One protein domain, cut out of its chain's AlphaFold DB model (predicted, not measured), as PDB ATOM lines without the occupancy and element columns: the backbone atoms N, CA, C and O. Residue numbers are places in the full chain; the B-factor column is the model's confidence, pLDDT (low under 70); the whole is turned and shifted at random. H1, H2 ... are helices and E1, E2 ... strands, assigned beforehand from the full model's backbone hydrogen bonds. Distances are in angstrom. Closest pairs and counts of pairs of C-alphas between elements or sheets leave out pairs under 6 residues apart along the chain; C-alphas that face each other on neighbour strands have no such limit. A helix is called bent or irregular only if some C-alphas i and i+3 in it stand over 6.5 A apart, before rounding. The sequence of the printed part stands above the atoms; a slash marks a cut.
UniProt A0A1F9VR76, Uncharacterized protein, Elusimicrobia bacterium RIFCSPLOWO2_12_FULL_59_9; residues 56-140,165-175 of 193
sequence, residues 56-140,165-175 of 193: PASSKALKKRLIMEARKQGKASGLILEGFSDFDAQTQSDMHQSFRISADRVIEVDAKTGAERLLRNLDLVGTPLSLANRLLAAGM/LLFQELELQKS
ATOM      1  N   PRO A  56     168.059 146.816 209.189       94.75
ATOM      2  CA  PRO A  56     169.016 145.722 209.162       94.75
ATOM      3  C   PRO A  56     168.329 144.417 209.591       94.75
ATOM      4  O   PRO A  56     167.316 144.430 210.294       94.75
ATOM      5  N   ALA A  57     168.848 143.281 209.138       96.56
ATOM      6  CA  ALA A  57     168.308 141.962 209.454       96.56
ATOM      7  C   ALA A  57     169.319 141.130 210.255       96.56
ATOM      8  O   ALA A  57     170.526 141.324 210.147       96.56
ATOM      9  N   SER A  58     168.844 140.168 211.047       97.19
ATOM     10  CA  SER A  58     169.748 139.205 211.685       97.19
ATOM     11  C   SER A  58     170.439 138.326 210.637       97.19
ATOM     12  O   SER A  58     169.888 138.103 209.557       97.19
ATOM     13  N   SER A  59     171.601 137.754 210.966       94.31
ATOM     14  CA  SER A  59     172.324 136.838 210.066       94.31
ATOM     15  C   SER A  59     171.430 135.687 209.558       94.31
ATOM     16  O   SER A  59     171.331 135.437 208.355       94.31
ATOM     17  N   LYS A  60     170.626 135.075 210.444       95.69
ATOM     18  CA  LYS A  60     169.637 134.045 210.067       95.69
ATOM     19  C   LYS A  60     168.592 134.565 209.071       95.69
ATOM     20  O   LYS A  60     168.202 133.848 208.147       95.69
ATOM     21  N   ALA A  61     168.120 135.798 209.254       97.25
ATOM     22  CA  ALA A  61     167.161 136.418 208.346       97.25
ATOM     23  C   ALA A  61     167.797 136.775 206.992       97.25
ATOM     24  O   ALA A  61     167.152 136.564 205.965       97.25
ATOM     25  N   LEU A  62     169.049 137.249 206.969       97.19
ATOM     26  CA  LEU A  62     169.808 137.473 205.735       97.19
ATOM     27  C   LEU A  62     170.014 136.176 204.952       97.19
ATOM     28  O   LEU A  62     169.668 136.133 203.775       97.19
ATOM     29  N   LYS A  63     170.468 135.094 205.598       96.62
ATOM     30  CA  LYS A  63     170.630 133.786 204.939       96.62
ATOM     31  C   LYS A  63     169.305 133.260 204.379       96.62
ATOM     32  O   LYS A  63     169.252 132.759 203.258       96.62
ATOM     33  N   LYS A  64     168.198 133.432 205.112       97.44
ATOM     34  CA  LYS A  64     166.861 133.098 204.594       97.44
ATOM     35  C   LYS A  64     166.517 133.927 203.351       97.44
ATOM     36  O   LYS A  64     165.984 133.374 202.393       97.44
ATOM     37  N   ARG A  65     166.816 135.231 203.349       98.00
ATOM     38  CA  ARG A  65     166.613 136.112 202.183       98.00
ATOM     39  C   ARG A  65     167.482 135.704 200.995       98.00
ATOM     40  O   ARG A  65     166.949 135.672 199.894       98.00
ATOM     41  N   LEU A  66     168.738 135.314 201.215       98.25
ATOM     42  CA  LEU A  66     169.621 134.769 200.179       98.25
ATOM     43  C   LEU A  66     168.992 133.544 199.497       98.25
ATOM     44  O   LEU A  66     168.863 133.517 198.278       98.25
ATOM     45  N   ILE A  67     168.534 132.561 200.280       97.94
ATOM     46  CA  ILE A  67     167.891 131.347 199.748       97.94
ATOM     47  C   ILE A  67     166.601 131.690 198.988       97.94
ATOM     48  O   ILE A  67     166.350 131.145 197.914       97.94
ATOM     49  N   MET A  68     165.771 132.588 199.527       97.81
ATOM     50  CA  MET A  68     164.541 133.024 198.853       97.81
ATOM     51  C   MET A  68     164.836 133.728 197.528       97.81
ATOM     52  O   MET A  68     164.148 133.463 196.544       97.81
ATOM     53  N   GLU A  69     165.853 134.585 197.488       98.12
ATOM     54  CA  GLU A  69     166.250 135.294 196.274       98.12
ATOM     55  C   GLU A  69     166.828 134.328 195.228       98.12
ATOM     56  O   GLU A  69     166.435 134.394 194.066       98.12
ATOM     57  N   ALA A  70     167.647 133.352 195.638       97.75
ATOM     58  CA  ALA A  70     168.124 132.291 194.747       97.75
ATOM     59  C   ALA A  70     166.957 131.503 194.124       97.75
ATOM     60  O   ALA A  70     166.890 131.357 192.904       97.75
ATOM     61  N   ARG A  71     165.976 131.079 194.938       97.44
ATOM     62  CA  ARG A  71     164.760 130.394 194.454       97.44
ATOM     63  C   ARG A  71     163.956 131.258 193.489       97.44
ATOM     64  O   ARG A  71     163.518 130.766 192.454       97.44
ATOM     65  N   LYS A  72     163.762 132.534 193.825       97.75
ATOM     66  CA  LYS A  72     163.023 133.499 192.999       97.75
ATOM     67  C   LYS A  72     163.673 133.682 191.627       97.75
ATOM     68  O   LYS A  72     162.960 133.815 190.640       97.75
ATOM     69  N   GLN A  73     165.002 133.662 191.565       97.12
ATOM     70  CA  GLN A  73     165.762 133.735 190.317       97.12
ATOM     71  C   GLN A  73     165.882 132.383 189.589       97.12
ATOM     72  O   GLN A  73     166.530 132.314 188.550       97.12
ATOM     73  N   GLY A  74     165.313 131.296 190.125       97.19
ATOM     74  CA  GLY A  74     165.468 129.949 189.565       97.19
ATOM     75  C   GLY A  74     166.889 129.382 189.683       97.19
ATOM     76  O   GLY A  74     167.225 128.425 188.989       97.19
ATOM     77  N   LYS A  75     167.733 129.959 190.550       96.69
ATOM     78  CA  LYS A  75     169.109 129.511 190.791       96.69
ATOM     79  C   LYS A  75     169.125 128.333 191.767       96.69
ATOM     80  O   LYS A  75     168.345 128.277 192.720       96.69
ATOM     81  N   ALA A  76     170.037 127.389 191.533       96.12
ATOM     82  CA  ALA A  76     170.195 126.204 192.377       96.12
ATOM     83  C   ALA A  76     170.744 126.537 193.774       96.12
ATOM     84  O   ALA A  76     170.450 125.822 194.729       96.12
ATOM     85  N   SER A  77     171.502 127.625 193.902       96.25
ATOM     86  CA  SER A  77     172.171 128.032 195.133       96.25
ATOM     87  C   SER A  77     172.382 129.548 195.188       96.25
ATOM     88  O   SER A  77     172.260 130.254 194.183       96.25
ATOM     89  N   GLY A  78     172.657 130.050 196.391       96.88
ATOM     90  CA  GLY A  78     173.220 131.380 196.635       96.88
ATOM     91  C   GLY A  78     174.640 131.263 197.191       96.88
ATOM     92  O   GLY A  78     175.045 130.181 197.609       96.88
ATOM     93  N   LEU A  79     175.388 132.365 197.218       96.44
ATOM     94  CA  LEU A  79     176.769 132.384 197.703       96.44
ATOM     95  C   LEU A  79     176.925 133.349 198.880       96.44
ATOM     96  O   LEU A  79     176.341 134.433 198.882       96.44
ATOM     97  N   ILE A  80     177.728 132.948 199.861       96.06
ATOM     98  CA  ILE A  80     178.188 133.771 200.980       96.06
ATOM     99  C   ILE A  80     179.703 133.904 200.840       96.06
ATOM    100  O   ILE A  80     180.398 132.901 200.698       96.06
ATOM    101  N   LEU A  81     180.206 135.135 200.843       93.88
ATOM    102  CA  LEU A  81     181.635 135.424 200.788       93.88
ATOM    103  C   LEU A  81     182.064 135.927 202.168       93.88
ATOM    104  O   LEU A  81     181.473 136.878 202.680       93.88
ATOM    105  N   GLU A  82     183.064 135.283 202.763       90.69
ATOM    106  CA  GLU A  82     183.578 135.600 204.098       90.69
ATOM    107  C   GLU A  82     185.094 135.761 204.062       90.69
ATOM    108  O   GLU A  82     185.791 134.938 203.462       90.69
ATOM    109  N   GLY A  83     185.592 136.784 204.763       85.44
ATOM    110  CA  GLY A  83     187.011 137.136 204.781       85.44
ATOM    111  C   GLY A  83     187.470 137.678 203.427       85.44
ATOM    112  O   GLY A  83     187.158 137.110 202.387       85.44
ATOM    113  N   PHE A  84     188.171 138.806 203.413       85.06
ATOM    114  CA  PHE A  84     188.706 139.384 202.180       85.06
ATOM    115  C   PHE A  84     190.207 139.590 202.350       85.06
ATOM    116  O   PHE A  84     190.632 140.433 203.146       85.06
ATOM    117  N   SER A  85     190.998 138.817 201.612       79.44
ATOM    118  CA  SER A  85     192.463 138.816 201.700       79.44
ATOM    119  C   SER A  85     193.098 139.834 200.766       79.44
ATOM    120  O   SER A  85     193.999 140.567 201.176       79.44
ATOM    121  N   ASP A  86     192.608 139.911 199.530       83.00
ATOM    122  CA  ASP A  86     193.138 140.800 198.499       83.00
ATOM    123  C   ASP A  86     192.022 141.609 197.837       83.00
ATOM    124  O   ASP A  86     190.893 141.140 197.673       83.00
ATOM    125  N   PHE A  87     192.340 142.842 197.458       85.94
ATOM    126  CA  PHE A  87     191.461 143.655 196.635       85.94
ATOM    127  C   PHE A  87     192.263 144.608 195.756       85.94
ATOM    128  O   PHE A  87     193.244 145.204 196.197       85.94
ATOM    129  N   ASP A  88     191.766 144.820 194.546       86.88
ATOM    130  CA  ASP A  88     192.181 145.907 193.674       86.88
ATOM    131  C   ASP A  88     190.939 146.624 193.141       86.88
ATOM    132  O   ASP A  88     189.900 146.006 192.890       86.88
ATOM    133  N   ALA A  89     191.029 147.940 192.995       88.25
ATOM    134  CA  ALA A  89     189.972 148.746 192.410       88.25
ATOM    135  C   ALA A  89     190.569 149.875 191.577       88.25
ATOM    136  O   ALA A  89     191.313 150.724 192.073       88.25
ATOM    137  N   GLN A  90     190.154 149.938 190.320       87.81
ATOM    138  CA  GLN A  90     190.508 150.999 189.395       87.81
ATOM    139  C   GLN A  90     189.291 151.899 189.240       87.81
ATOM    140  O   GLN A  90     188.244 151.473 188.772       87.81
ATOM    141  N   THR A  91     189.398 153.142 189.709       85.31
ATOM    142  CA  THR A  91     188.278 154.107 189.710       85.31
ATOM    143  C   THR A  91     188.695 155.502 189.239       85.31
ATOM    144  O   THR A  91     187.966 156.476 189.425       85.31
ATOM    145  N   GLN A  92     189.876 155.611 188.625       84.50
ATOM    146  CA  GLN A  92     190.339 156.854 188.009       84.50
ATOM    147  C   GLN A  92     189.477 157.184 186.784       84.50
ATOM    148  O   GLN A  92     188.967 156.290 186.113       84.50
ATOM    149  N   SER A  93     189.279 158.475 186.512       81.62
ATOM    150  CA  SER A  93     188.334 158.951 185.490       81.62
ATOM    151  C   SER A  93     188.694 158.556 184.056       81.62
ATOM    152  O   SER A  93     187.828 158.566 183.189       81.62
ATOM    153  N   ASP A  94     189.963 158.258 183.807       86.06
ATOM    154  CA  ASP A  94     190.528 157.815 182.533       86.06
ATOM    155  C   ASP A  94     190.627 156.284 182.417       86.06
ATOM    156  O   ASP A  94     191.007 155.773 181.365       86.06
ATOM    157  N   MET A  95     190.259 155.546 183.469       86.50
ATOM    158  CA  MET A  95     190.317 154.086 183.536       86.50
ATOM    159  C   MET A  95     188.917 153.462 183.524       86.50
ATOM    160  O   MET A  95     187.912 154.084 183.879       86.50
ATOM    161  N   HIS A  96     188.849 152.183 183.157       87.81
ATOM    162  CA  HIS A  96     187.625 151.405 183.319       87.81
ATOM    163  C   HIS A  96     187.342 151.223 184.810       87.81
ATOM    164  O   HIS A  96     188.191 150.728 185.546       87.81
ATOM    165  N   GLN A  97     186.144 151.613 185.252       91.56
ATOM    166  CA  GLN A  97     185.777 151.490 186.657       91.56
ATOM    167  C   GLN A  97     185.463 150.046 187.027       91.56
ATOM    168  O   GLN A  97     184.341 149.579 186.823       91.56
ATOM    169  N   SER A  98     186.441 149.351 187.589       94.19
ATOM    170  CA  SER A  98     186.343 147.940 187.935       94.19
ATOM    171  C   SER A  98     186.984 147.648 189.283       94.19
ATOM    172  O   SER A  98     187.771 148.431 189.819       94.19
ATOM    173  N   PHE A  99     186.617 146.510 189.854       93.62
ATOM    174  CA  PHE A  99     187.275 145.978 191.031       93.62
ATOM    175  C   PHE A  99     187.397 144.458 190.940       93.62
ATOM    176  O   PHE A  99     186.631 143.793 190.236       93.62
ATOM    177  N   ARG A 100     188.346 143.926 191.706       93.38
ATOM    178  CA  ARG A 100     188.501 142.509 192.019       93.38
ATOM    179  C   ARG A 100     188.706 142.376 193.521       93.38
ATOM    180  O   ARG A 100     189.541 143.074 194.081       93.38
ATOM    181  N   ILE A 101     187.971 141.479 194.161       91.19
ATOM    182  CA  ILE A 101     188.117 141.142 195.578       91.19
ATOM    183  C   ILE A 101     188.256 139.625 195.694       91.19
ATOM    184  O   ILE A 101     187.391 138.887 195.221       91.19
ATOM    185  N   SER A 102     189.310 139.164 196.355       89.50
ATOM    186  CA  SER A 102     189.491 137.753 196.692       89.50
ATOM    187  C   SER A 102     188.908 137.482 198.075       89.50
ATOM    188  O   SER A 102     189.251 138.157 199.049       89.50
ATOM    189  N   ALA A 103     187.999 136.509 198.148       88.44
ATOM    190  CA  ALA A 103     187.411 136.067 199.405       88.44
ATOM    191  C   ALA A 103     188.172 134.859 199.968       88.44
ATOM    192  O   ALA A 103     188.530 133.946 199.222       88.44
ATOM    193  N   ASP A 104     188.367 134.822 201.283       85.56
ATOM    194  CA  ASP A 104     189.049 133.722 201.974       85.56
ATOM    195  C   ASP A 104     188.197 132.451 201.942       85.56
ATOM    196  O   ASP A 104     188.699 131.330 201.803       85.56
ATOM    197  N   ARG A 105     186.878 132.623 202.066       88.38
ATOM    198  CA  ARG A 105     185.893 131.545 202.026       88.38
ATOM    199  C   ARG A 105     184.717 131.954 201.157       88.38
ATOM    200  O   ARG A 105     184.078 132.977 201.385       88.38
ATOM    201  N   VAL A 106     184.385 131.100 200.195       92.94
ATOM    202  CA  VAL A 106     183.153 131.216 199.415       92.94
ATOM    203  C   VAL A 106     182.285 130.017 199.743       92.94
ATOM    204  O   VAL A 106     182.667 128.885 199.480       92.94
ATOM    205  N   ILE A 107     181.133 130.243 200.354       95.50
ATOM    206  CA  ILE A 107     180.214 129.194 200.789       95.50
ATOM    207  C   ILE A 107     179.014 129.201 199.855       95.50
ATOM    208  O   ILE A 107     178.288 130.186 199.750       95.50
ATOM    209  N   GLU A 108     178.791 128.084 199.182       96.31
ATOM    210  CA  GLU A 108     177.573 127.828 198.439       96.31
ATOM    211  C   GLU A 108     176.479 127.336 199.380       96.31
ATOM    212  O   GLU A 108     176.688 126.395 200.140       96.31
ATOM    213  N   VAL A 109     175.306 127.956 199.302       97.69
ATOM    214  CA  VAL A 109     174.112 127.582 200.056       97.69
ATOM    215  C   VAL A 109     173.075 127.051 199.080       97.69
ATOM    216  O   VAL A 109     172.512 127.814 198.290       97.69
ATOM    217  N   ASP A 110     172.806 125.750 199.134       97.62
ATOM    218  CA  ASP A 110     171.818 125.110 198.269       97.62
ATOM    219  C   ASP A 110     170.424 125.703 198.510       97.62
ATOM    220  O   ASP A 110     169.937 125.809 199.640       97.62
ATOM    221  N   ALA A 111     169.752 126.094 197.431       96.88
ATOM    222  CA  ALA A 111     168.486 126.794 197.525       96.88
ATOM    223  C   ALA A 111     167.366 125.880 198.037       96.88
ATOM    224  O   ALA A 111     166.423 126.379 198.644       96.88
ATOM    225  N   LYS A 112     167.415 124.558 197.834       95.56
ATOM    226  CA  LYS A 112     166.340 123.634 198.244       95.56
ATOM    227  C   LYS A 112     166.501 123.193 199.696       95.56
ATOM    228  O   LYS A 112     165.556 123.302 200.475       95.56
ATOM    229  N   THR A 113     167.695 122.737 200.037       95.62
ATOM    230  CA  THR A 113     168.047 122.086 201.302       95.62
ATOM    231  C   THR A 113     168.642 123.053 202.322       95.62
ATOM    232  O   THR A 113     168.547 122.808 203.521       95.62
ATOM    233  N   GLY A 114     169.239 124.163 201.872       94.62
ATOM    234  CA  GLY A 114     170.007 125.073 202.722       94.62
ATOM    235  C   GLY A 114     171.376 124.528 203.142       94.62
ATOM    236  O   GLY A 114     172.024 125.153 203.985       94.62
ATOM    237  N   ALA A 115     171.794 123.382 202.590       96.56
ATOM    238  CA  ALA A 115     173.095 122.782 202.851       96.56
ATOM    239  C   ALA A 115     174.223 123.703 202.372       96.56
ATOM    240  O   ALA A 115     174.096 124.366 201.342       96.56
ATOM    241  N   GLU A 116     175.317 123.729 203.128       96.94
ATOM    242  CA  GLU A 116     176.473 124.570 202.840       96.94
ATOM    243  C   GLU A 116     177.625 123.748 202.274       96.94
ATOM    244  O   GLU A 116     177.947 122.669 202.778       96.94
ATOM    245  N   ARG A 117     178.273 124.279 201.238       94.94
ATOM    246  CA  ARG A 117     179.469 123.696 200.636       94.94
ATOM    247  C   ARG A 117     180.523 124.769 200.425       94.94
ATOM    248  O   ARG A 117     180.258 125.790 199.803       94.94
ATOM    249  N   LEU A 118     181.741 124.518 200.899       92.81
ATOM    250  CA  LEU A 118     182.864 125.418 200.658       92.81
ATOM    251  C   LEU A 118     183.340 125.303 199.203       92.81
ATOM    252  O   LEU A 118     183.704 124.222 198.737       92.81
ATOM    253  N   LEU A 119     183.370 126.435 198.516       89.50
ATOM    254  CA  LEU A 119     184.000 126.645 197.222       89.50
ATOM    255  C   LEU A 119     185.376 127.292 197.417       89.50
ATOM    256  O   LEU A 119     185.657 127.928 198.434       89.50
ATOM    257  N   ARG A 120     186.254 127.108 196.431       81.12
ATOM    258  CA  ARG A 120     187.625 127.629 196.435       81.12
ATOM    259  C   ARG A 120     187.920 128.331 195.117       81.12
ATOM    260  O   ARG A 120     187.345 127.961 194.094       81.12
ATOM    261  N   ASN A 121     188.894 129.241 195.141       77.25
ATOM    262  CA  ASN A 121     189.452 129.902 193.956       77.25
ATOM    263  C   ASN A 121     188.406 130.707 193.166       77.25
ATOM    264  O   ASN A 121     188.274 130.537 191.951       77.25
ATOM    265  N   LEU A 122     187.638 131.545 193.866       87.50
ATOM    266  CA  LEU A 122     186.672 132.459 193.264       87.50
ATOM    267  C   LEU A 122     186.949 133.882 193.744       87.50
ATOM    268  O   LEU A 122     186.940 134.137 194.948       87.50
ATOM    269  N   ASP A 123     187.137 134.795 192.796       90.94
ATOM    270  CA  ASP A 123     187.190 136.228 193.069       90.94
ATOM    271  C   ASP A 123     185.857 136.862 192.691       90.94
ATOM    272  O   ASP A 123     185.259 136.528 191.664       90.94
ATOM    273  N   LEU A 124     185.430 137.828 193.493       93.31
ATOM    274  CA  LEU A 124     184.369 138.752 193.138       93.31
ATOM    275  C   LEU A 124     184.935 139.828 192.215       93.31
ATOM    276  O   LEU A 124     185.920 140.485 192.552       93.31
ATOM    277  N   VAL A 125     184.288 140.041 191.079       94.62
ATOM    278  CA  VAL A 125     184.630 141.100 190.128       94.62
ATOM    279  C   VAL A 125     183.401 141.907 189.757       94.62
ATOM    280  O   VAL A 125     182.270 141.523 190.047       94.62
ATOM    281  N   GLY A 126     183.625 143.056 189.137       94.00
ATOM    282  CA  GLY A 126     182.557 143.844 188.543       94.00
ATOM    283  C   GLY A 126     182.867 145.326 188.584       94.00
ATOM    284  O   GLY A 126     184.022 145.745 188.691       94.00
ATOM    285  N   THR A 127     181.811 146.133 188.511       94.06
ATOM    286  CA  THR A 127     181.903 147.592 188.592       94.06
ATOM    287  C   THR A 127     181.221 148.092 189.867       94.06
ATOM    288  O   THR A 127     180.157 147.574 190.233       94.06
ATOM    289  N   PRO A 128     181.779 149.102 190.565       91.56
ATOM    290  CA  PRO A 128     181.232 149.547 191.848       91.56
ATOM    291  C   PRO A 128     179.763 149.989 191.769       91.56
ATOM    292  O   PRO A 128     178.961 149.655 192.641       91.56
ATOM    293  N   LEU A 129     179.390 150.711 190.706       90.94
ATOM    294  CA  LEU A 129     178.036 151.245 190.550       90.94
ATOM    295  C   LEU A 129     177.009 150.155 190.213       90.94
ATOM    296  O   LEU A 129     175.890 150.202 190.722       90.94
ATOM    297  N   SER A 130     177.384 149.159 189.400       91.06
ATOM    298  CA  SER A 130     176.512 148.010 189.124       91.06
ATOM    299  C   SER A 130     176.221 147.242 190.411       91.06
ATOM    300  O   SER A 130     175.060 146.994 190.730       91.06
ATOM    301  N   LEU A 131     177.258 146.965 191.211       93.12
ATOM    302  CA  LEU A 131     177.109 146.263 192.483       93.12
ATOM    303  C   LEU A 131     176.230 147.044 193.473       93.12
ATOM    304  O   LEU A 131     175.310 146.476 194.061       93.12
ATOM    305  N   ALA A 132     176.467 148.351 193.631       91.69
ATOM    306  CA  ALA A 132     175.689 149.195 194.542       91.69
ATOM    307  C   ALA A 132     174.183 149.175 194.220       91.69
ATOM    308  O   ALA A 132     173.358 149.090 195.131       91.69
ATOM    309  N   ASN A 133     173.822 149.165 192.932       92.75
ATOM    310  CA  ASN A 133     172.428 149.094 192.476       92.75
ATOM    311  C   ASN A 133     171.759 147.729 192.720       92.75
ATOM    312  O   ASN A 133     170.539 147.615 192.614       92.75
ATOM    313  N   ARG A 134     172.535 146.689 193.045       95.62
ATOM    314  CA  ARG A 134     172.043 145.336 193.346       95.62
ATOM    315  C   ARG A 134     171.900 145.073 194.843       95.62
ATOM    316  O   ARG A 134     171.551 143.955 195.215       95.62
ATOM    317  N   LEU A 135     172.169 146.047 195.711       95.81
ATOM    318  CA  LEU A 135     172.060 145.871 197.158       95.81
ATOM    319  C   LEU A 135     170.593 145.711 197.589       95.81
ATOM    320  O   LEU A 135     169.770 146.600 197.382       95.81
ATOM    321  N   LEU A 136     170.264 144.583 198.220       96.19
ATOM    322  CA  LEU A 136     168.900 144.243 198.642       96.19
ATOM    323  C   LEU A 136     168.668 144.430 200.140       96.19
ATOM    324  O   LEU A 136     167.574 144.805 200.566       96.19
ATOM    325  N   ALA A 137     169.660 144.089 200.959       96.81
ATOM    326  CA  ALA A 137     169.543 144.139 202.411       96.81
ATOM    327  C   ALA A 137     170.917 144.217 203.077       96.81
ATOM    328  O   ALA A 137     171.937 143.921 202.463       96.81
ATOM    329  N   ALA A 138     170.908 144.563 204.359       97.25
ATOM    330  CA  ALA A 138     172.087 144.586 205.204       97.25
ATOM    331  C   ALA A 138     171.813 143.901 206.546       97.25
ATOM    332  O   ALA A 138     170.657 143.739 206.953       97.25
ATOM    333  N   GLY A 139     172.886 143.491 207.205       97.25
ATOM    334  CA  GLY A 139     172.881 142.808 208.485       97.25
ATOM    335  C   GLY A 139     172.904 143.763 209.673       97.25
ATOM    336  O   GLY A 139     173.067 144.971 209.517       97.25
ATOM    337  N   MET A 140     172.707 143.205 210.866       95.81
ATOM    338  CA  MET A 140     172.889 143.889 212.157       95.81
ATOM    339  C   MET A 140     174.312 143.720 212.718       95.81
ATOM    340  O   MET A 140     174.628 144.242 213.781       95.81
ATOM    341  N   LEU A 165     176.303 142.416 203.815       96.12
ATOM    342  CA  LEU A 165     175.482 142.951 202.723       96.12
ATOM    343  C   LEU A 165     174.949 141.817 201.842       96.12
ATOM    344  O   LEU A 165     175.692 140.920 201.453       96.12
ATOM    345  N   LEU A 166     173.659 141.868 201.505       97.50
ATOM    346  CA  LEU A 166     173.023 140.946 200.566       97.50
ATOM    347  C   LEU A 166     172.796 141.650 199.235       97.50
ATOM    348  O   LEU A 166     172.007 142.593 199.157       97.50
ATOM    349  N   PHE A 167     173.422 141.127 198.190       97.38
ATOM    350  CA  PHE A 167     173.239 141.584 196.821       97.38
ATOM    351  C   PHE A 167     172.345 140.622 196.039       97.38
ATOM    352  O   PHE A 167     172.323 139.419 196.295       97.38
ATOM    353  N   GLN A 168     171.606 141.165 195.075       97.00
ATOM    354  CA  GLN A 168     170.787 140.393 194.145       97.00
ATOM    355  C   GLN A 168     171.649 139.523 193.226       97.00
ATOM    356  O   GLN A 168     171.263 138.408 192.873       97.00
ATOM    357  N   GLU A 169     172.795 140.058 192.816       93.69
ATOM    358  CA  GLU A 169     173.683 139.456 191.838       93.69
ATOM    359  C   GLU A 169     175.122 139.890 192.108       93.69
ATOM    360  O   GLU A 169     175.368 141.034 192.491       93.69
ATOM    361  N   LEU A 170     176.042 138.947 191.923       93.50
ATOM    362  CA  LEU A 170     177.483 139.105 192.047       93.50
ATOM    363  C   LEU A 170     178.123 138.425 190.835       93.50
ATOM    364  O   LEU A 170     177.692 137.334 190.454       93.50
ATOM    365  N   GLU A 171     179.146 139.045 190.255       93.38
ATOM    366  CA  GLU A 171     179.933 138.440 189.182       93.38
ATOM    367  C   GLU A 171     181.185 137.796 189.770       93.38
ATOM    368  O   GLU A 171     181.917 138.412 190.542       93.38
ATOM    369  N   LEU A 172     181.426 136.538 189.412       92.25
ATOM    370  CA  LEU A 172     182.584 135.794 189.886       92.25
ATOM    371  C   LEU A 172     183.500 135.438 188.729       92.25
ATOM    372  O   LEU A 172     183.041 135.047 187.655       92.25
ATOM    373  N   GLN A 173     184.796 135.478 188.995       90.94
ATOM    374  CA  GLN A 173     185.808 134.893 188.132       90.94
ATOM    375  C   GLN A 173     186.573 133.808 188.883       90.94
ATOM    376  O   GLN A 173     186.671 133.812 190.110       90.94
ATOM    377  N   LYS A 174     187.153 132.877 188.132       87.38
ATOM    378  CA  LYS A 174     188.054 131.881 188.702       87.38
ATOM    379  C   LYS A 174     189.375 132.555 189.072       87.38
ATOM    380  O   LYS A 174     190.029 133.127 188.201       87.38
ATOM    381  N   SER A 175     189.778 132.447 190.331       80.81
ATOM    382  CA  SER A 175     191.093 132.911 190.773       80.81
ATOM    383  C   SER A 175     192.188 131.999 190.197       80.81
ATOM    384  O   SER A 175     191.939 130.803 189.969       80.81
TER     385      SER A 175
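This is residues 56 to 140 and 165 to 175 of the 193 residues of an uncharacterized protein of Elusimicrobia bacterium RIFCSPLOWO2_12_FULL_59_9 (UniProt A0A1F9VR76). The long hairpin of E1 and E2, both strands sharply bent, makes a strongly twisted, trough-like sheet, with E3 beside one arm of E2 and E4 beside the other, and E7 next to E4. H1, the small strand pair E5 and E6, and H2 lie across the open side of this trough, H1 crossing E1 near one end. The printed part has 96 residues, with two named helices and seven named strands that follow along the chain in the order H1 E1 E2 E3 E4 H2 E5 E6 E7. The class is mixed, helices and strands; the pairing is antiparallel in both sheets, the larger of which is branched. The whole is compact, with a radius of gyration of the C-alphas of 14.0 A, yet elongated in outline, spanning 45 by 27 by 26 A.

H1, residues 59 to 72, touches E1, residues 77 to 90, with Ala 70 and Gly 78 their closest C-alphas at 5.5 A. On the local plane H1 runs across E1 at 70 degrees, and its height over the sheet is 8.8 A. E1 bends by 93 degrees at residue 85. It forms a hairpin with E2, residues 98 to 110, which bends by 85 degrees at residue 104; N 80 and O 107 are 2.8 A apart, within hydrogen-bond range. E3, residues 116 to 119, completes a meander, each strand the antiparallel neighbour of the one before, with N 108 and O 117 at 2.8 A. E3 runs on into E4, residues 122 to 126, at 82 degrees. E3 and E4 lie on one side of E2 and E1 on the other, the pairing being staggered; N 101 and O 124 of E2 and E4 are 2.8 A apart. H2, residues 128 to 133, is on the same face as H1, over none of the strands, but only just: 2 of its C-alphas fall on E2 and 2 on E4. E5, residues 135 to 138, is antiparallel to E6, residues 165 to 167, with N 166 and O 137 at 2.8 A. The closest C-alphas of H1 and E6, those of Leu 62 and Leu 166, are 7.0 A apart. E7, residues 171 to 174, is an edge strand antiparallel to E4, with N 123 and O 173 at 2.9 A. In H1 and H2 every O i to N i+4 pair is within hydrogen-bond range.

H1 begins at C-alpha 59, (172.324, 136.838, 210.066), and is 19.7 A long. E1 measures 29.9 A and E2 29.0 A, with the bend of E1 at C-alpha 85, (192.463, 138.816, 201.700). E4 is 13.0 A long, and E7 ends at C-alpha 174, (188.054, 131.881, 188.702).

The farthest C-alphas, those of Asp 94 and Thr 113, are 46.2 A apart. Residues 141 to 164 are not printed, and C-alphas 140 and 165 are 9.8 A apart across this cut. Of the links that are printed whole, E1 to E2 is short and the others are tight. The mean pLDDT of the printed part is 92.8, and no printed residue is under 70.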